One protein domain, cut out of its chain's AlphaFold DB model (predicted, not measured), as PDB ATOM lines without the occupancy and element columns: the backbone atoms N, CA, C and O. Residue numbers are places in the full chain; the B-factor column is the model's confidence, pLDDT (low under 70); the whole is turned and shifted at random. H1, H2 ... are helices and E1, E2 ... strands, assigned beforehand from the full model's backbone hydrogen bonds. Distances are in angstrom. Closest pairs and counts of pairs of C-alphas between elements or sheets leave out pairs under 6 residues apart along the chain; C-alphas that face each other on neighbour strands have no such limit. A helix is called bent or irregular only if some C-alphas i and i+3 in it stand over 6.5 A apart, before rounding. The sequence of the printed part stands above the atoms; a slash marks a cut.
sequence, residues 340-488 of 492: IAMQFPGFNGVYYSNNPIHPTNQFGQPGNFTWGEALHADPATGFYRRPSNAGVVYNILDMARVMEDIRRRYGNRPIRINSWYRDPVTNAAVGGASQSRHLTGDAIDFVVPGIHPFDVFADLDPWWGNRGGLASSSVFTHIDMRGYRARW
ATOM      1  N   ILE A 340     121.812 138.030 143.102       92.81
ATOM      2  CA  ILE A 340     122.199 139.178 143.929       92.81
ATOM      3  C   ILE A 340     123.034 140.165 143.113       92.81
ATOM      4  O   ILE A 340     124.044 139.786 142.523       92.81
ATOM      5  N   ALA A 341     122.640 141.441 143.125       94.75
ATOM      6  CA  ALA A 341     123.414 142.531 142.539       94.75
ATOM      7  C   ALA A 341     124.680 142.819 143.365       94.75
ATOM      8  O   ALA A 341     124.637 142.944 144.590       94.75
ATOM      9  N   MET A 342     125.810 142.958 142.683       95.12
ATOM     10  CA  MET A 342     127.141 143.072 143.270       95.12
ATOM     11  C   MET A 342     127.902 144.245 142.656       95.12
ATOM     12  O   MET A 342     127.809 144.518 141.459       95.12
ATOM     13  N   GLN A 343     128.700 144.915 143.478       94.69
ATOM     14  CA  GLN A 343     129.670 145.919 143.048       94.69
ATOM     15  C   GLN A 343     131.046 145.527 143.570       94.69
ATOM     16  O   GLN A 343     131.164 145.012 144.688       94.69
ATOM     17  N   PHE A 344     132.074 145.774 142.761       94.81
ATOM     18  CA  PHE A 344     133.438 145.355 143.057       94.81
ATOM     19  C   PHE A 344     134.384 146.554 143.170       94.81
ATOM     20  O   PHE A 344     134.284 147.487 142.369       94.81
ATOM     21  N   PRO A 345     135.326 146.544 144.131       92.56
ATOM     22  CA  PRO A 345     136.301 147.620 144.267       92.56
ATOM     23  C   PRO A 345     137.118 147.809 142.987       92.56
ATOM     24  O   PRO A 345     137.708 146.855 142.488       92.56
ATOM     25  N   GLY A 346     137.185 149.042 142.482       92.12
ATOM     26  CA  GLY A 346     137.949 149.386 141.277       92.12
ATOM     27  C   GLY A 346     137.253 149.081 139.945       92.12
ATOM     28  O   GLY A 346     137.864 149.298 138.902       92.12
ATOM     29  N   PHE A 347     135.996 148.627 139.955       93.50
ATOM     30  CA  PHE A 347     135.214 148.353 138.747       93.50
ATOM     31  C   PHE A 347     133.949 149.212 138.706       93.50
ATOM     32  O   PHE A 347     133.228 149.334 139.695       93.50
ATOM     33  N   ASN A 348     133.650 149.766 137.531       91.12
ATOM     34  CA  ASN A 348     132.415 150.504 137.283       91.12
ATOM     35  C   ASN A 348     131.374 149.547 136.694       91.12
ATOM     36  O   ASN A 348     131.514 149.110 135.554       91.12
ATOM     37  N   GLY A 349     130.331 149.215 137.454       91.38
ATOM     38  CA  GLY A 349     129.238 148.379 136.961       91.38
ATOM     39  C   GLY A 349     128.509 147.612 138.053       91.38
ATOM     40  O   GLY A 349     128.941 147.566 139.204       91.38
ATOM     41  N   VAL A 350     127.386 147.007 137.665       94.12
ATOM     42  CA  VAL A 350     126.630 146.074 138.503       94.12
ATOM     43  C   VAL A 350     126.803 144.671 137.936       94.12
ATOM     44  O   VAL A 350     126.442 144.397 136.789       94.12
ATOM     45  N   TYR A 351     127.355 143.798 138.763       95.19
ATOM     46  CA  TYR A 351     127.532 142.374 138.518       95.19
ATOM     47  C   TYR A 351     126.439 141.601 139.246       95.19
ATOM     48  O   TYR A 351     125.698 142.171 140.042       95.19
ATOM     49  N   TYR A 352     126.300 140.319 138.942       95.38
ATOM     50  CA  TYR A 352     125.174 139.532 139.425       95.38
ATOM     51  C   TYR A 352     125.626 138.119 139.781       95.38
ATOM     52  O   TYR A 352     126.402 137.533 139.025       95.38
ATOM     53  N   SER A 353     125.158 137.583 140.911       94.50
ATOM     54  CA  SER A 353     125.625 136.296 141.448       94.50
ATOM     55  C   SER A 353     125.464 135.136 140.470       94.50
ATOM     56  O   SER A 353     126.353 134.300 140.386       94.50
ATOM     57  N   ASN A 354     124.371 135.090 139.705       92.25
ATOM     58  CA  ASN A 354     124.100 133.979 138.787       92.25
ATOM     59  C   ASN A 354     124.732 134.198 137.407       92.25
ATOM     60  O   ASN A 354     124.674 133.320 136.550       92.25
ATOM     61  N   ASN A 355     125.338 135.366 137.171       93.75
ATOM     62  CA  ASN A 355     126.027 135.626 135.920       93.75
ATOM     63  C   ASN A 355     127.403 134.934 135.917       93.75
ATOM     64  O   ASN A 355     128.108 134.964 136.935       93.75
ATOM     65  N   PRO A 356     127.831 134.393 134.762       95.62
ATOM     66  CA  PRO A 356     129.196 133.929 134.577       95.62
ATOM     67  C   PRO A 356     130.220 135.019 134.904       95.62
ATOM     68  O   PRO A 356     130.033 136.186 134.544       95.62
ATOM     69  N   ILE A 357     131.326 134.625 135.538       96.88
ATOM     70  CA  ILE A 357     132.485 135.492 135.787       96.88
ATOM     71  C   ILE A 357     133.037 136.003 134.455       96.88
ATOM     72  O   ILE A 357     133.239 137.203 134.280       96.88
ATOM     73  N   HIS A 358     133.202 135.089 133.495       96.69
ATOM     74  CA  HIS A 358     133.491 135.407 132.100       96.69
ATOM     75  C   HIS A 358     132.228 135.205 131.264       96.69
ATOM     76  O   HIS A 358     131.831 134.056 131.060       96.69
ATOM     77  N   PRO A 359     131.601 136.276 130.740       94.75
ATOM     78  CA  PRO A 359     130.460 136.146 129.832       94.75
ATOM     79  C   PRO A 359     130.778 135.265 128.620       94.75
ATOM     80  O   PRO A 359     129.945 134.467 128.201       94.75
ATOM     81  N   THR A 360     132.016 135.367 128.131       96.81
ATOM     82  CA  THR A 360     132.609 134.465 127.145       96.81
ATOM     83  C   THR A 360     133.972 134.018 127.671       96.81
ATOM     84  O   THR A 360     134.837 134.856 127.925       96.81
ATOM     85  N   ASN A 361     134.163 132.714 127.867       96.00
ATOM     86  CA  ASN A 361     135.419 132.121 128.321       96.00
ATOM     87  C   ASN A 361     136.499 132.144 127.221       96.00
ATOM     88  O   ASN A 361     136.241 132.506 126.069       96.00
ATOM     89  N   GLN A 362     137.718 131.702 127.553       97.12
ATOM     90  CA  GLN A 362     138.852 131.679 126.617       97.12
ATOM     91  C   GLN A 362     138.667 130.756 125.395       97.12
ATOM     92  O   GLN A 362     139.529 130.709 124.521       97.12
ATOM     93  N   PHE A 363     137.555 130.023 125.312       96.75
ATOM     94  CA  PHE A 363     137.217 129.117 124.216       96.75
ATOM     95  C   PHE A 363     136.062 129.626 123.348       96.75
ATOM     96  O   PHE A 363     135.569 128.885 122.501       96.75
ATOM     97  N   GLY A 364     135.617 130.870 123.553       96.25
ATOM     98  CA  GLY A 364     134.513 131.461 122.794       96.25
ATOM     99  C   GLY A 364     133.129 130.955 123.214       96.25
ATOM    100  O   GLY A 364     132.171 131.130 122.465       96.25
ATOM    101  N   GLN A 365     133.010 130.318 124.382       94.81
ATOM    102  CA  GLN A 365     131.760 129.767 124.917       94.81
ATOM    103  C   GLN A 365     131.302 130.556 126.149       94.81
ATOM    104  O   GLN A 365     132.133 131.207 126.782       94.81
ATOM    105  N   PRO A 366     130.021 130.485 126.549       94.00
ATOM    106  CA  PRO A 366     129.595 131.015 127.841       94.00
ATOM    107  C   PRO A 366     130.409 130.417 128.997       94.00
ATOM    108  O   PRO A 366     130.684 129.213 129.008       94.00
ATOM    109  N   GLY A 367     130.802 131.255 129.957       95.06
ATOM    110  CA  GLY A 367     131.471 130.793 131.173       95.06
ATOM    111  C   GLY A 367     130.550 129.941 132.049       95.06
ATOM    112  O   GLY A 367     129.338 130.150 132.087       95.06
ATOM    113  N   ASN A 368     131.142 128.988 132.762       96.00
ATOM    114  CA  ASN A 368     130.455 127.979 133.573       96.00
ATOM    115  C   ASN A 368     130.618 128.212 135.077       96.00
ATOM    116  O   ASN A 368     130.014 127.492 135.861       96.00
ATOM    117  N   PHE A 369     131.428 129.200 135.461       96.75
ATOM    118  CA  PHE A 369     131.665 129.590 136.847       96.75
ATOM    119  C   PHE A 369     131.116 130.988 137.086       96.75
ATOM    120  O   PHE A 369     131.318 131.893 136.269       96.75
ATOM    121  N   THR A 370     130.421 131.163 138.200       96.31
ATOM    122  CA  THR A 370     129.608 132.343 138.502       96.31
ATOM    123  C   THR A 370     130.173 133.161 139.658       96.31
ATOM    124  O   THR A 370     130.934 132.669 140.495       96.31
ATOM    125  N   TRP A 371     129.779 134.435 139.736       96.56
ATOM    126  CA  TRP A 371     130.152 135.288 140.869       96.56
ATOM    127  C   TRP A 371     129.607 134.766 142.200       96.56
ATOM    128  O   TRP A 371     130.247 134.942 143.233       96.56
ATOM    129  N   GLY A 372     128.449 134.105 142.179       95.31
ATOM    130  CA  GLY A 372     127.850 133.485 143.350       95.31
ATOM    131  C   GLY A 372     128.709 132.360 143.907       95.31
ATOM    132  O   GLY A 372     128.960 132.331 145.108       95.31
ATOM    133  N   GLU A 373     129.246 131.502 143.037       95.75
ATOM    134  CA  GLU A 373     130.171 130.443 143.448       95.75
ATOM    135  C   GLU A 373     131.482 131.010 144.000       95.75
ATOM    136  O   GLU A 373     131.961 130.541 145.033       95.75
ATOM    137  N   ALA A 374     132.047 132.028 143.341       96.94
ATOM    138  CA  ALA A 374     133.317 132.629 143.747       96.94
ATOM    139  C   ALA A 374     133.242 133.387 145.076       96.94
ATOM    140  O   ALA A 374     134.215 133.417 145.832       96.94
ATOM    141  N   LEU A 375     132.099 134.017 145.350       96.00
ATOM    142  CA  LEU A 375     131.904 134.909 146.492       96.00
ATOM    143  C   LEU A 375     130.975 134.325 147.554       96.00
ATOM    144  O   LEU A 375     130.592 135.045 148.472       96.00
ATOM    145  N   HIS A 376     130.629 133.041 147.453       93.00
ATOM    146  CA  HIS A 376     129.775 132.351 148.418       93.00
ATOM    147  C   HIS A 376     128.462 133.108 148.657       93.00
ATOM    148  O   HIS A 376     128.122 133.488 149.780       93.00
ATOM    149  N   ALA A 377     127.784 133.441 147.558       93.00
ATOM    150  CA  ALA A 377     126.559 134.217 147.615       93.00
ATOM    151  C   ALA A 377     125.400 133.341 148.098       93.00
ATOM    152  O   ALA A 377     125.119 132.294 147.518       93.00
ATOM    153  N   ASP A 378     124.714 133.798 149.139       90.00
ATOM    154  CA  ASP A 378     123.550 133.134 149.701       90.00
ATOM    155  C   ASP A 378     122.274 133.846 149.223       90.00
ATOM    156  O   ASP A 378     121.958 134.941 149.705       90.00
ATOM    157  N   PRO A 379     121.516 133.250 148.283       84.75
ATOM    158  CA  PRO A 379     120.306 133.863 147.748       84.75
ATOM    159  C   PRO A 379     119.203 134.036 148.801       84.75
ATOM    160  O   PRO A 379     118.339 134.890 148.618       84.75
ATOM    161  N   ALA A 380     119.221 133.268 149.897       86.56
ATOM    162  CA  ALA A 380     118.211 133.371 150.947       86.56
ATOM    163  C   ALA A 380     118.406 134.620 151.816       86.56
ATOM    164  O   ALA A 380     117.432 135.218 152.272       86.56
ATOM    165  N   THR A 381     119.657 135.026 152.040       88.12
ATOM    166  CA  THR A 381     119.995 136.163 152.912       88.12
ATOM    167  C   THR A 381     120.458 137.400 152.143       88.12
ATOM    168  O   THR A 381     120.527 138.489 152.711       88.12
ATOM    169  N   GLY A 382     120.792 137.258 150.858       86.69
ATOM    170  CA  GLY A 382     121.434 138.310 150.068       86.69
ATOM    171  C   GLY A 382     122.911 138.524 150.425       86.69
ATOM    172  O   GLY A 382     123.543 139.454 149.914       86.69
ATOM    173  N   PHE A 383     123.466 137.698 151.315       90.12
ATOM    174  CA  PHE A 383     124.856 137.779 151.735       90.12
ATOM    175  C   PHE A 383     125.800 137.323 150.617       90.12
ATOM    176  O   PHE A 383     125.486 136.423 149.846       90.12
ATOM    177  N   TYR A 384     126.982 137.936 150.549       93.62
ATOM    178  CA  TYR A 384     128.117 137.436 149.777       93.62
ATOM    179  C   TYR A 384     129.428 137.970 150.367       93.62
ATOM    180  O   TYR A 384     129.468 139.051 150.969       93.62
ATOM    181  N   ARG A 385     130.522 137.236 150.161       94.50
ATOM    182  CA  ARG A 385     131.878 137.620 150.567       94.50
ATOM    183  C   ARG A 385     132.375 138.739 149.658       94.50
ATOM    184  O   ARG A 385     132.524 138.562 148.452       94.50
ATOM    185  N   ARG A 386     132.620 139.920 150.225       94.69
ATOM    186  CA  ARG A 386     133.000 141.119 149.463       94.69
ATOM    187  C   ARG A 386     134.515 141.151 149.236       94.69
ATOM    188  O   ARG A 386     135.241 141.191 150.228       94.69
ATOM    189  N   PRO A 387     135.005 141.180 147.981       95.62
ATOM    190  CA  PRO A 387     136.430 141.343 147.702       95.62
ATOM    191  C   PRO A 387     136.994 142.593 148.382       95.62
ATOM    192  O   PRO A 387     136.394 143.664 148.306       95.62
ATOM    193  N   SER A 388     138.153 142.471 149.029       93.44
ATOM    194  CA  SER A 388     138.762 143.573 149.787       93.44
ATOM    195  C   SER A 388     139.402 144.654 148.907       93.44
ATOM    196  O   SER A 388     139.559 145.792 149.346       93.44
ATOM    197  N   ASN A 389     139.788 144.320 147.674       95.62
ATOM    198  CA  ASN A 389     140.367 145.241 146.694       95.62
ATOM    199  C   ASN A 389     140.249 144.678 145.263       95.62
ATOM    200  O   ASN A 389     139.877 143.521 145.069       95.62
ATOM    201  N   ALA A 390     140.602 145.490 144.260       96.81
ATOM    202  CA  ALA A 390     140.543 145.108 142.846       96.81
ATOM    203  C   ALA A 390     141.451 143.915 142.489       96.81
ATOM    204  O   ALA A 390     141.113 143.133 141.605       96.81
ATOM    205  N   GLY A 391     142.579 143.738 143.187       96.88
ATOM    206  CA  GLY A 391     143.504 142.621 142.970       96.88
ATOM    207  C   GLY A 391     142.861 141.260 143.227       96.88
ATOM    208  O   GLY A 391     143.039 140.341 142.436       96.88
ATOM    209  N   VAL A 392     142.030 141.152 144.269       97.31
ATOM    210  CA  VAL A 392     141.238 139.937 144.539       97.31
ATOM    211  C   VAL A 392     140.305 139.617 143.369       97.31
ATOM    212  O   VAL A 392     140.170 138.463 142.977       97.31
ATOM    213  N   VAL A 393     139.683 140.639 142.777       97.94
ATOM    214  CA  VAL A 393     138.769 140.472 141.638       97.94
ATOM    215  C   VAL A 393     139.529 139.988 140.400       97.94
ATOM    216  O   VAL A 393     139.072 139.062 139.735       97.94
ATOM    217  N   TYR A 394     140.706 140.554 140.112       98.19
ATOM    218  CA  TYR A 394     141.566 140.079 139.020       98.19
ATOM    219  C   TYR A 394     142.004 138.625 139.216       98.19
ATOM    220  O   TYR A 394     141.923 137.833 138.281       98.19
ATOM    221  N   ASN A 395     142.358 138.241 140.441       98.19
ATOM    222  CA  ASN A 395     142.706 136.859 140.763       98.19
ATOM    223  C   ASN A 395     141.532 135.887 140.554       98.19
ATOM    224  O   ASN A 395     141.734 134.798 140.021       98.19
ATOM    225  N   ILE A 396     140.305 136.286 140.910       98.44
ATOM    226  CA  ILE A 396     139.089 135.503 140.628       98.44
ATOM    227  C   ILE A 396     138.877 135.366 139.114       98.44
ATOM    228  O   ILE A 396     138.574 134.277 138.630       98.44
ATOM    229  N   LEU A 397     139.073 136.439 138.342       98.06
ATOM    230  CA  LEU A 397     138.978 136.382 136.881       98.06
ATOM    231  C   LEU A 397     139.990 135.385 136.294       98.06
ATOM    232  O   LEU A 397     139.617 134.557 135.463       98.06
ATOM    233  N   ASP A 398     141.250 135.418 136.720       98.38
ATOM    234  CA  ASP A 398     142.267 134.494 136.209       98.38
ATOM    235  C   ASP A 398     142.017 133.050 136.653       98.38
ATOM    236  O   ASP A 398     142.085 132.127 135.837       98.38
ATOM    237  N   MET A 399     141.615 132.848 137.907       98.38
ATOM    238  CA  MET A 399     141.298 131.520 138.418       98.38
ATOM    239  C   MET A 399     140.066 130.917 137.720       98.38
ATOM    240  O   MET A 399     140.043 129.723 137.431       98.38
ATOM    241  N   ALA A 400     139.077 131.730 137.331       98.44
ATOM    242  CA  ALA A 400     137.949 131.256 136.527       98.44
ATOM    243  C   ALA A 400     138.398 130.659 135.182       98.44
ATOM    244  O   ALA A 400     137.818 129.675 134.726       98.44
ATOM    245  N   ARG A 401     139.459 131.198 134.560       98.44
ATOM    246  CA  ARG A 401     140.029 130.622 133.327       98.44
ATOM    247  C   ARG A 401     140.674 129.267 133.600       98.44
ATOM    248  O   ARG A 401     140.439 128.327 132.847       98.44
ATOM    249  N   VAL A 402     141.421 129.143 134.698       98.25
ATOM    250  CA  VAL A 402     142.015 127.865 135.129       98.25
ATOM    251  C   VAL A 402     140.932 126.809 135.348       98.25
ATOM    252  O   VAL A 402     141.073 125.676 134.893       98.25
ATOM    253  N   MET A 403     139.817 127.180 135.975       98.38
ATOM    254  CA  MET A 403     138.710 126.253 136.193       98.38
ATOM    255  C   MET A 403     138.026 125.811 134.897       98.38
ATOM    256  O   MET A 403     137.599 124.662 134.806       98.38
ATOM    257  N   GLU A 404     137.960 126.663 133.869       98.25
ATOM    258  CA  GLU A 404     137.493 126.260 132.533       98.25
ATOM    259  C   GLU A 404     138.442 125.250 131.868       98.25
ATOM    260  O   GLU A 404     137.980 124.289 131.247       98.25
ATOM    261  N   ASP A 405     139.761 125.401 132.043       98.06
ATOM    262  CA  ASP A 405     140.739 124.414 131.565       98.06
ATOM    263  C   ASP A 405     140.547 123.061 132.271       98.06
ATOM    264  O   ASP A 405     140.503 122.016 131.614       98.06
ATOM    265  N   ILE A 406     140.375 123.075 133.598       98.06
ATOM    266  CA  ILE A 406     140.103 121.876 134.407       98.06
ATOM    267  C   ILE A 406     138.781 121.235 133.968       98.06
ATOM    268  O   ILE A 406     138.721 120.029 133.722       98.06
ATOM    269  N   ARG A 407     137.724 122.033 133.784       98.00
ATOM    270  CA  ARG A 407     136.420 121.571 133.295       98.00
ATOM    271  C   ARG A 407     136.543 120.854 131.949       98.00
ATOM    272  O   ARG A 407     135.999 119.760 131.786       98.00
ATOM    273  N   ARG A 408     137.277 121.428 130.991       97.12
ATOM    274  CA  ARG A 408     137.536 120.793 129.685       97.12
ATOM    275  C   ARG A 408     138.363 119.521 129.806       97.12
ATOM    276  O   ARG A 408     138.052 118.550 129.116       97.12
ATOM    277  N   ARG A 409     139.378 119.506 130.676       96.94
ATOM    278  CA  ARG A 409     140.219 118.327 130.941       96.94
ATOM    279  C   ARG A 409     139.386 117.133 131.399       96.94
ATOM    280  O   ARG A 409     139.634 116.018 130.955       96.94
ATOM    281  N   TYR A 410     138.342 117.380 132.186       97.44
ATOM    282  CA  TYR A 410     137.382 116.358 132.605       97.44
ATOM    283  C   TYR A 410     136.178 116.215 131.662       97.44
ATOM    284  O   TYR A 410     135.119 115.756 132.079       97.44
ATOM    285  N   GLY A 411     136.306 116.584 130.384       96.06
ATOM    286  CA  GLY A 411     135.277 116.335 129.371       96.06
ATOM    287  C   GLY A 411     134.046 117.236 129.488       96.06
ATOM    288  O   GLY A 411     132.935 116.791 129.209       96.06
ATOM    289  N   ASN A 412     134.225 118.494 129.900       95.12
ATOM    290  CA  ASN A 412     133.163 119.497 130.072       95.12
ATOM    291  C   ASN A 412     132.126 119.168 131.160       95.12
ATOM    292  O   ASN A 412     131.029 119.736 131.172       95.12
ATOM    293  N   ARG A 413     132.461 118.263 132.084       92.44
ATOM    294  CA  ARG A 413     131.590 117.889 133.206       92.44
ATOM    295  C   ARG A 413     131.390 119.077 134.156       92.44
ATOM    296  O   ARG A 413     132.324 119.854 134.333       92.44
ATOM    297  N   PRO A 414     130.218 119.223 134.798       91.75
ATOM    298  CA  PRO A 414     130.041 120.210 135.862       91.75
ATOM    299  C   PRO A 414     131.082 120.013 136.969       91.75
ATOM    300  O   PRO A 414     131.353 118.877 137.348       91.75
ATOM    301  N   ILE A 415     131.643 121.102 137.493       96.00
ATOM    302  CA  ILE A 415     132.540 121.087 138.655       96.00
ATOM    303  C   ILE A 415     131.805 121.759 139.808       96.00
ATOM    304  O   ILE A 415     131.277 122.853 139.639       96.00
ATOM    305  N   ARG A 416     131.768 121.113 140.975       95.00
ATOM    306  CA  ARG A 416     131.182 121.708 142.177       95.00
ATOM    307  C   ARG A 416     132.246 122.518 142.906       95.00
ATOM    308  O   ARG A 416     133.279 121.968 143.279       95.00
ATOM    309  N   ILE A 417     131.974 123.795 143.139       95.50
ATOM    310  CA  ILE A 417     132.828 124.671 143.942       95.50
ATOM    311  C   ILE A 417     132.401 124.566 145.404       95.50
ATOM    312  O   ILE A 417     131.253 124.872 145.720       95.50
ATOM    313  N   ASN A 418     133.309 124.158 146.290       92.69
ATOM    314  CA  ASN A 418     133.064 124.149 147.732       92.69
ATOM    315  C   ASN A 418     133.428 125.508 148.345       92.69
ATOM    316  O   ASN A 418     132.654 126.058 149.120       92.69
ATOM    317  N   SER A 419     134.582 126.062 147.975       94.50
ATOM    318  CA  SER A 419     135.066 127.348 148.480       94.50
ATOM    319  C   SER A 419     135.986 128.016 147.462       94.50
ATOM    320  O   SER A 419     136.721 127.347 146.741       94.50
ATOM    321  N   TRP A 420     135.964 129.346 147.422       96.75
ATOM    322  CA  TRP A 420     136.822 130.153 146.557       96.75
ATOM    323  C   TRP A 420     137.342 131.371 147.318       96.75
ATOM    324  O   TRP A 420     138.265 131.224 148.112       96.75
ATOM    325  N   TYR A 421     136.783 132.568 147.158       97.56
ATOM    326  CA  TYR A 421     137.234 133.695 147.968       97.56
ATOM    327  C   TYR A 421     136.799 133.518 149.431       97.56
ATOM    328  O   TYR A 421     135.641 133.197 149.717       97.56
ATOM    329  N   ARG A 422     137.726 133.741 150.368       95.31
ATOM    330  CA  ARG A 422     137.444 133.847 151.806       95.31
ATOM    331  C   ARG A 422     137.933 135.203 152.295       95.31
ATOM    332  O   ARG A 422     139.096 135.536 152.099       95.31
ATOM    333  N   ASP A 423     137.077 135.979 152.948       91.69
ATOM    334  CA  ASP A 423     137.550 137.129 153.718       91.69
ATOM    335  C   ASP A 423     138.287 136.646 154.992       91.69
ATOM    336  O   ASP A 423     138.148 135.478 155.378       91.69
ATOM    337  N   PRO A 424     139.079 137.504 155.662       89.12
ATOM    338  CA  PRO A 424     139.867 137.100 156.825       89.12
ATOM    339  C   PRO A 424     139.055 136.477 157.966       89.12
ATOM    340  O   PRO A 424     139.532 135.530 158.595       89.12
ATOM    341  N   VAL A 425     137.841 136.976 158.222       88.06
ATOM    342  CA  VAL A 425     136.984 136.480 159.309       88.06
ATOM    343  C   VAL A 425     136.493 135.082 158.966       88.06
ATOM    344  O   VAL A 425     136.644 134.162 159.770       88.06
ATOM    345  N   THR A 426     135.987 134.897 157.746       89.75
ATOM    346  CA  THR A 426     135.532 133.585 157.275       89.75
ATOM    347  C   THR A 426     136.672 132.572 157.235       89.75
ATOM    348  O   THR A 426     136.508 131.454 157.711       89.75
ATOM    349  N   ASN A 427     137.853 132.947 156.726       89.25
ATOM    350  CA  ASN A 427     139.002 132.041 156.666       89.25
ATOM    351  C   ASN A 427     139.420 131.545 158.057       89.25
ATOM    352  O   ASN A 427     139.709 130.362 158.208       89.25
ATOM    353  N   ALA A 428     139.426 132.422 159.064       83.94
ATOM    354  CA  ALA A 428     139.699 132.021 160.439       83.94
ATOM    355  C   ALA A 428     138.594 131.109 161.001       83.94
ATOM    356  O   ALA A 428     138.902 130.094 161.622       83.94
ATOM    357  N   ALA A 429     137.321 131.435 160.750       84.75
ATOM    358  CA  ALA A 429     136.175 130.671 161.242       84.75
ATOM    359  C   ALA A 429     136.138 129.231 160.712       84.75
ATOM    360  O   ALA A 429     135.809 128.316 161.463       84.75
ATOM    361  N   VAL A 430     136.526 129.020 159.450       85.12
ATOM    362  CA  VAL A 430     136.578 127.679 158.844       85.12
ATOM    363  C   VAL A 430     137.857 126.911 159.189       85.12
ATOM    364  O   VAL A 430     138.015 125.788 158.734       85.12
ATOM    365  N   GLY A 431     138.788 127.484 159.964       82.50
ATOM    366  CA  GLY A 431     140.059 126.833 160.312       82.50
ATOM    367  C   GLY A 431     141.112 126.869 159.196       82.50
ATOM    368  O   GLY A 431     141.961 125.979 159.102       82.50
ATOM    369  N   GLY A 432     141.053 127.873 158.319       84.75
ATOM    370  CA  GLY A 432     142.030 128.084 157.257       84.75
ATOM    371  C   GLY A 432     143.332 128.723 157.753       84.75
ATOM    372  O   GLY A 432     143.342 129.548 158.666       84.75
ATOM    373  N   ALA A 433     144.438 128.392 157.085       83.12
ATOM    374  CA  ALA A 433     145.754 128.989 157.317       83.12
ATOM    375  C   ALA A 433     145.751 130.531 157.259       83.12
ATOM    376  O   ALA A 433     145.080 131.137 156.417       83.12
ATOM    377  N   SER A 434     146.573 131.175 158.093       80.00
ATOM    378  CA  SER A 434     146.679 132.646 158.161       80.00
ATOM    379  C   SER A 434     147.205 133.284 156.865       80.00
ATOM    380  O   SER A 434     146.878 134.427 156.557       80.00
ATOM    381  N   GLN A 435     147.988 132.532 156.085       81.62
ATOM    382  CA  GLN A 435     148.536 132.925 154.779       81.62
ATOM    383  C   GLN A 435     147.827 132.218 153.606       81.62
ATOM    384  O   GLN A 435     148.416 132.020 152.541       81.62
ATOM    385  N   SER A 436     146.570 131.801 153.807       90.06
ATOM    386  CA  SER A 436     145.747 131.096 152.818       90.06
ATOM    387  C   SER A 436     145.587 131.878 151.510       90.06
ATOM    388  O   SER A 436     145.268 133.065 151.514       90.06
ATOM    389  N   ARG A 437     145.717 131.183 150.373       94.69
ATOM    390  CA  ARG A 437     145.497 131.748 149.028       94.69
ATOM    391  C   ARG A 437     144.020 132.057 148.733       94.69
ATOM    392  O   ARG A 437     143.704 132.859 147.862       94.69
ATOM    393  N   HIS A 438     143.086 131.526 149.526       96.19
ATOM    394  CA  HIS A 438     141.678 131.933 149.428       96.19
ATOM    395  C   HIS A 438     141.470 133.410 149.797       96.19
ATOM    396  O   HIS A 438     140.564 134.047 149.264       96.19
ATOM    397  N   LEU A 439     142.338 133.974 150.652       94.50
ATOM    398  CA  LEU A 439     142.311 135.391 151.044       94.50
ATOM    399  C   LEU A 439     142.640 136.331 149.880       94.50
ATOM    400  O   LEU A 439     142.295 137.512 149.913       94.50
ATOM    401  N   THR A 440     143.322 135.815 148.859       95.44
ATOM    402  CA  THR A 440     143.735 136.558 147.669       95.44
ATOM    403  C   THR A 440     142.841 136.290 146.462       95.44
ATOM    404  O   THR A 440     143.000 136.968 145.453       95.44
ATOM    405  N   GLY A 441     141.874 135.370 146.556       96.50
ATOM    406  CA  GLY A 441     140.931 135.045 145.474       96.50
ATOM    407  C   GLY A 441     141.505 134.151 144.370       96.50
ATOM    408  O   GLY A 441     140.803 133.837 143.412       96.50
ATOM    409  N   ASP A 442     142.755 133.710 144.503       97.25
ATOM    410  CA  ASP A 442     143.456 132.871 143.529       97.25
ATOM    411  C   ASP A 442     143.525 131.402 143.966       97.25
ATOM    412  O   ASP A 442     144.453 130.695 143.583       97.25
ATOM    413  N   ALA A 443     142.570 130.948 144.779       97.62
ATOM    414  CA  ALA A 443     142.474 129.568 145.230       97.62
ATOM    415  C   ALA A 443     141.038 129.064 145.231       97.62
ATOM    416  O   ALA A 443     140.115 129.822 145.535       97.62
ATOM    417  N   ILE A 444     140.874 127.780 144.929       97.62
ATOM    418  CA  ILE A 444     139.587 127.097 144.893       97.62
ATOM    419  C   ILE A 444     139.712 125.717 145.529       97.62
ATOM    420  O   ILE A 444     140.608 124.947 145.190       97.62
ATOM    421  N   ASP A 445     138.731 125.397 146.369       97.12
ATOM    422  CA  ASP A 445     138.419 124.054 146.839       97.12
ATOM    423  C   ASP A 445     137.226 123.541 146.011       97.12
ATOM    424  O   ASP A 445     136.140 124.134 146.037       97.12
ATOM    425  N   PHE A 446     137.409 122.468 145.242       97.06
ATOM    426  CA  PHE A 446     136.407 121.964 144.296       97.06
ATOM    427  C   PHE A 446     136.302 120.440 144.276       97.06
ATOM    428  O   PHE A 446     137.167 119.710 144.760       97.06
ATOM    429  N   VAL A 447     135.219 119.957 143.668       96.00
ATOM    430  CA  VAL A 447     134.941 118.537 143.456       96.00
ATOM    431  C   VAL A 447     134.549 118.297 142.008       96.00
ATOM    432  O   VAL A 447     133.670 118.974 141.470       96.00
ATOM    433  N   VAL A 448     135.157 117.284 141.394       96.56
ATOM    434  CA  VAL A 448     134.753 116.770 140.081       96.56
ATOM    435  C   VAL A 448     133.805 115.584 140.300       96.56
ATOM    436  O   VAL A 448     134.246 114.526 140.749       96.56
ATOM    437  N   PRO A 449     132.492 115.710 140.023       94.44
ATOM    438  CA  PRO A 449     131.523 114.660 140.312       94.44
ATOM    439  C   PRO A 449     131.863 113.325 139.635       94.44
ATOM    440  O   PRO A 449     131.983 113.227 138.406       94.44
ATOM    441  N   GLY A 450     131.955 112.283 140.463       93.12
ATOM    442  CA  GLY A 450     132.295 110.922 140.046       93.12
ATOM    443  C   GLY A 450     133.796 110.634 139.961       93.12
ATOM    444  O   GLY A 450     134.151 109.551 139.509       93.12
ATOM    445  N   ILE A 451     134.663 111.564 140.374       94.75
ATOM    446  CA  ILE A 451     136.115 111.364 140.450       94.75
ATOM    447  C   ILE A 451     136.579 111.719 141.865       94.75
ATOM    448  O   ILE A 451     136.199 112.756 142.408       94.75
ATOM    449  N   HIS A 452     137.377 110.845 142.478       92.38
ATOM    450  CA  HIS A 452     137.855 111.053 143.840       92.38
ATOM    451  C   HIS A 452     138.884 112.202 143.892       92.38
ATOM    452  O   HIS A 452     139.722 112.288 142.991       92.38
ATOM    453  N   PRO A 453     138.903 113.055 144.936       94.12
ATOM    454  CA  PRO A 453     139.860 114.163 145.039       94.12
ATOM    455  C   PRO A 453     141.342 113.785 144.900       94.12
ATOM    456  O   PRO A 453     142.119 114.540 144.322       94.12
ATOM    457  N   PHE A 454     141.729 112.607 145.390       91.69
ATOM    458  CA  PHE A 454     143.069 112.028 145.219       91.69
ATOM    459  C   PHE A 454     143.426 111.736 143.753       91.69
ATOM    460  O   PHE A 454     144.559 111.965 143.331       91.69
ATOM    461  N   ASP A 455     142.462 111.272 142.954       94.50
ATOM    462  CA  ASP A 455     142.664 111.023 141.523       94.50
ATOM    463  C   ASP A 455     142.725 112.336 140.740       94.50
ATOM    464  O   ASP A 455     143.564 112.490 139.854       94.50
ATOM    465  N   VAL A 456     141.891 113.314 141.115       96.31
ATOM    466  CA  VAL A 456     141.970 114.680 140.579       96.31
ATOM    467  C   VAL A 456     143.336 115.289 140.901       96.31
ATOM    468  O   VAL A 456     143.999 115.804 140.006       96.31
ATOM    469  N   PHE A 457     143.806 115.185 142.149       95.75
ATOM    470  CA  PHE A 457     145.140 115.642 142.537       95.75
ATOM    471  C   PHE A 457     146.224 114.990 141.675       95.75
ATOM    472  O   PHE A 457     147.063 115.689 141.116       95.75
ATOM    473  N   ALA A 458     146.212 113.663 141.541       94.19
ATOM    474  CA  ALA A 458     147.256 112.947 140.817       94.19
ATOM    475  C   ALA A 458     147.277 113.283 139.317       94.19
ATOM    476  O   ALA A 458     148.349 113.377 138.723       94.19
ATOM    477  N   ASP A 459     146.108 113.495 138.712       96.31
ATOM    478  CA  ASP A 459     145.977 113.911 137.315       96.31
ATOM    479  C   ASP A 459     146.388 115.381 137.090       96.31
ATOM    480  O   ASP A 459     146.963 115.726 136.045       96.31
ATOM    481  N   LEU A 460     146.114 116.251 138.069       97.25
ATOM    482  CA  LEU A 460     146.452 117.669 138.004       97.25
ATOM    483  C   LEU A 460     147.884 117.978 138.442       97.25
ATOM    484  O   LEU A 460     148.422 118.948 137.927       97.25
ATOM    485  N   ASP A 461     148.541 117.209 139.317       95.12
ATOM    486  CA  ASP A 461     149.909 117.508 139.779       95.12
ATOM    487  C   ASP A 461     150.909 117.703 138.622       95.12
ATOM    488  O   ASP A 461     151.524 118.774 138.554       95.12
ATOM    489  N   PRO A 462     151.049 116.765 137.661       94.88
ATOM    490  CA  PRO A 462     151.971 116.954 136.544       94.88
ATOM    491  C   PRO A 462     151.523 118.068 135.589       94.88
ATOM    492  O   PRO A 462     152.365 118.759 135.019       94.88
ATOM    493  N   TRP A 463     150.212 118.273 135.413       96.69
ATOM    494  CA  TRP A 463     149.678 119.325 134.542       96.69
ATOM    495  C   TRP A 463     149.879 120.718 135.147       96.69
ATOM    496  O   TRP A 463     150.278 121.653 134.452       96.69
ATOM    497  N   TRP A 464     149.602 120.880 136.437       96.50
ATOM    498  CA  TRP A 464     149.738 122.130 137.173       96.50
ATOM    499  C   TRP A 464     151.208 122.464 137.407       96.50
ATOM    500  O   TRP A 464     151.631 123.595 137.163       96.50
ATOM    501  N   GLY A 465     152.005 121.463 137.791       92.44
ATOM    502  CA  GLY A 465     153.452 121.557 137.925       92.44
ATOM    503  C   GLY A 465     153.866 122.727 138.814       92.44
ATOM    504  O   GLY A 465     153.411 122.854 139.954       92.44
ATOM    505  N   ASN A 466     154.707 123.602 138.262       89.94
ATOM    506  CA  ASN A 466     155.244 124.774 138.954       89.94
ATOM    507  C   ASN A 466     154.319 126.005 138.904       89.94
ATOM    508  O   ASN A 466     154.726 127.065 139.365       89.94
ATOM    509  N   ARG A 467     153.095 125.904 138.362       92.38
ATOM    510  CA  ARG A 467     152.176 127.056 138.246       92.38
ATOM    511  C   ARG A 467     151.540 127.471 139.574       92.38
ATOM    512  O   ARG A 467     151.166 128.631 139.729       92.38
ATOM    513  N   GLY A 468     151.460 126.568 140.548       93.12
ATOM    514  CA  GLY A 468     150.933 126.905 141.865       93.12
ATOM    515  C   GLY A 468     150.754 125.712 142.798       93.12
ATOM    516  O   GLY A 468     151.319 124.633 142.574       93.12
ATOM    517  N   GLY A 469     149.986 125.921 143.866       94.06
ATOM    518  CA  GLY A 469     149.708 124.918 144.884       94.06
ATOM    519  C   GLY A 469     148.626 123.936 144.453       94.06
ATOM    520  O   GLY A 469     147.743 124.268 143.663       94.06
ATOM    521  N   LEU A 470     148.730 122.711 144.959       95.69
ATOM    522  CA  LEU A 470     147.729 121.665 144.783       95.69
ATOM    523  C   LEU A 470     147.688 120.828 146.060       95.69
ATOM    524  O   LEU A 470     148.740 120.479 146.599       95.69
ATOM    525  N   ALA A 471     146.494 120.500 146.530       92.44
ATOM    526  CA  ALA A 471     146.295 119.624 147.676       92.44
ATOM    527  C   ALA A 471     144.993 118.846 147.554       92.44
ATOM    528  O   ALA A 471     144.142 119.159 146.721       92.44
ATOM    529  N   SER A 472     144.831 117.837 148.394       88.88
ATOM    530  CA  SER A 472     143.576 117.105 148.520       88.88
ATOM    531  C   SER A 472     143.174 116.929 149.975       88.88
ATOM    532  O   SER A 472     143.994 116.998 150.892       88.88
ATOM    533  N   SER A 473     141.883 116.696 150.151       86.44
ATOM    534  CA  SER A 473     141.265 116.061 151.308       86.44
ATOM    535  C   SER A 473     140.476 114.838 150.827       86.44
ATOM    536  O   SER A 473     140.433 114.541 149.628       86.44
ATOM    537  N   SER A 474     139.789 114.146 151.732       82.19
ATOM    538  CA  SER A 474     138.828 113.098 151.375       82.19
ATOM    539  C   SER A 474     137.617 113.621 150.592       82.19
ATOM    540  O   SER A 474     136.939 112.842 149.923       82.19
ATOM    541  N   VAL A 475     137.338 114.929 150.640       88.25
ATOM    542  CA  VAL A 475     136.078 115.509 150.145       88.25
ATOM    543  C   VAL A 475     136.240 116.605 149.092       88.25
ATOM    544  O   VAL A 475     135.256 116.925 148.424       88.25
ATOM    545  N   PHE A 476     137.436 117.166 148.896       93.81
ATOM    546  CA  PHE A 476     137.716 118.151 147.845       93.81
ATOM    547  C   PHE A 476     139.184 118.172 147.408       93.81
ATOM    548  O   PHE A 476     140.084 117.715 148.113       93.81
ATOM    549  N   THR A 477     139.425 118.744 146.232       95.94
ATOM    550  CA  THR A 477     140.755 119.106 145.739       95.94
ATOM    551  C   THR A 477     140.926 120.612 145.850       95.94
ATOM    552  O   THR A 477     140.031 121.371 145.484       95.94
ATOM    553  N   HIS A 478     142.079 121.040 146.344       96.88
ATOM    554  CA  HIS A 478     142.486 122.434 146.393       96.88
ATOM    555  C   HIS A 478     143.446 122.736 145.248       96.88
ATOM    556  O   HIS A 478     144.387 121.971 145.019       96.88
ATOM    557  N   ILE A 479     143.272 123.882 144.594       97.94
ATOM    558  CA  ILE A 479     144.229 124.437 143.634       97.94
ATOM    559  C   ILE A 479     144.385 125.941 143.847       97.94
ATOM    560  O   ILE A 479     143.410 126.637 144.123       97.94
ATOM    561  N   ASP A 480     145.601 126.454 143.676       97.31
ATOM    562  CA  ASP A 480     145.863 127.892 143.698       97.31
ATOM    563  C   ASP A 480     146.942 128.319 142.696       97.31
ATOM    564  O   ASP A 480     147.726 127.492 142.225       97.31
ATOM    565  N   MET A 481     147.000 129.621 142.399       95.50
ATOM    566  CA  MET A 481     147.949 130.240 141.461       95.50
ATOM    567  C   MET A 481     149.118 130.942 142.169       95.50
ATOM    568  O   MET A 481     149.600 131.976 141.705       95.50
ATOM    569  N   ARG A 482     149.640 130.382 143.273       90.44
ATOM    570  CA  ARG A 482     150.774 130.983 144.010       90.44
ATOM    571  C   ARG A 482     152.064 131.156 143.196       90.44
ATOM    572  O   ARG A 482     152.993 131.786 143.692       90.44
ATOM    573  N   GLY A 483     152.143 130.598 141.985       87.19
ATOM    574  CA  GLY A 483     153.264 130.781 141.059       87.19
ATOM    575  C   GLY A 483     154.461 129.859 141.299       87.19
ATOM    576  O   GLY A 483     155.528 130.097 140.740       87.19
ATOM    577  N   TYR A 484     154.315 128.838 142.151       85.12
ATOM    578  CA  TYR A 484     155.330 127.809 142.410       85.12
ATOM    579  C   TYR A 484     154.710 126.518 142.939       85.12
ATOM    580  O   TYR A 484     153.610 126.524 143.497       85.12
ATOM    581  N   ARG A 485     155.448 125.409 142.808       89.44
ATOM    582  CA  ARG A 485     155.005 124.097 143.286       89.44
ATOM    583  C   ARG A 485     154.978 124.047 144.816       89.44
ATOM    584  O   ARG A 485     156.010 124.173 145.469       89.44
ATOM    585  N   ALA A 486     153.804 123.752 145.365       88.06
ATOM    586  CA  ALA A 486     153.611 123.367 146.762       88.06
ATOM    587  C   ALA A 486     152.558 122.258 146.844       88.06
ATOM    588  O   ALA A 486     151.529 122.370 146.169       88.06
ATOM    589  N   ARG A 487     152.810 121.198 147.623       90.94
ATOM    590  CA  ARG A 487     151.895 120.049 147.767       90.94
ATOM    591  C   ARG A 487     151.681 119.668 149.221       90.94
ATOM    592  O   ARG A 487     152.634 119.620 149.994       90.94
ATOM    593  N   TRP A 488     150.433 119.398 149.579       86.25
ATOM    594  CA  TRP A 488     150.064 118.997 150.932       86.25
ATOM    595  C   TRP A 488     148.776 118.171 150.935       86.25
ATOM    596  O   TRP A 488     148.072 118.097 149.928       86.25
TER     597      TRP A 488
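AT A GLANCE: This is residues 340 to 488 of the 492 residues of the protein "DUF882 domain-containing protein" of Halomicronema excentricum str. Lakshadweep (UniProt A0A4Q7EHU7). A strongly twisted sheet of five short strands has two helices over one face, making two layers: H2 over the part of the sheet at E2, and H5 over the part at E3, near H2 but set at an angle to it. Long loops, with the short H1 among them, lie towards the E1 edge, and the small H3 sits off the sheet beyond H4. The printed part has 149 residues with named elements in the order H1 H2 E1 H3 H4 E2 H5 E3 E4 E5; the mixed sheet runs E1 E2 E4 E3 E5. The class is mixed, helices and strands, though under half of the residues are in named elements. The whole is compact, with a radius of gyration of the C-alphas of 14.7 A and spans of 39 by 37 by 29 A.

HOW THE PARTS SIT: Start at residues 341 to 342, which pair antiparallel with residues 351 to 352. H1, residues 371 to 375, only grazes the sheet with its residues 373 to 375; its closest approach to E1, residues 416 to 419, is 6.4 A between C-alphas 373 and 417. H2, residues 390 to 409, is on the sheet at a height of 8.3 A, only just along E2, residues 443 to 447, at 28 degrees on the local plane. E1 and E2 are antiparallel, with N 416 and O 447 2.9 A apart. H3, residues 424 to 429, only just touches H4, residues 437 to 440, with 3 pairs of C-alphas within 8 A, closest 424 and 439 at 6.5 A. H4 only grazes the sheet, and only just touches residues 391 to 395 of H2, again with 3 pairs, closest C-alphas 392 and 440 at 5.2 A. H5, residues 453 to 467, is on the same face as H2, at a height of 7.7 A, along E3, residues 469 to 472, at 7 degrees on the local plane. E2, H5 and E3 form a split strand-helix-strand unit, two strands running the same way with E4, residues 477 to 480, between them, and a right-handed crossover. E3 and E4 are a hairpin, with N 478 and O 471 2.8 A apart; E4 is antiparallel to E2, with N 444 and O 479 2.9 A apart. E5, residues 486 to 488, is parallel to E3, with N 470 and O 486 3.1 A apart. Every O i to N i+4 pair is within hydrogen-bond range in H1, H2 and H3, and 7 of 11 in H5; H4 is too short for such a pair.

IN THESE COORDINATES: Find C-alpha 371 at (130.152, 135.288, 140.869), where H1 begins. H2 runs 29.3 A from C-alpha 390 at (140.543, 145.108, 142.846) to C-alpha 409. E2 spans 13.5 A and H5 19.1 A; H5 is irregular, with C-alphas 463 and 466 9.0 A apart. E5 ends at C-alpha 488, (150.064, 118.997, 150.932).

THE WHOLE: Look for the farthest C-alphas at Asn 348 and Asp 455, 41.0 A apart. The printed part has no cut, and the link from H1 to H2 is long. The mean pLDDT of the printed part is 93.7, and no printed residue is under 70.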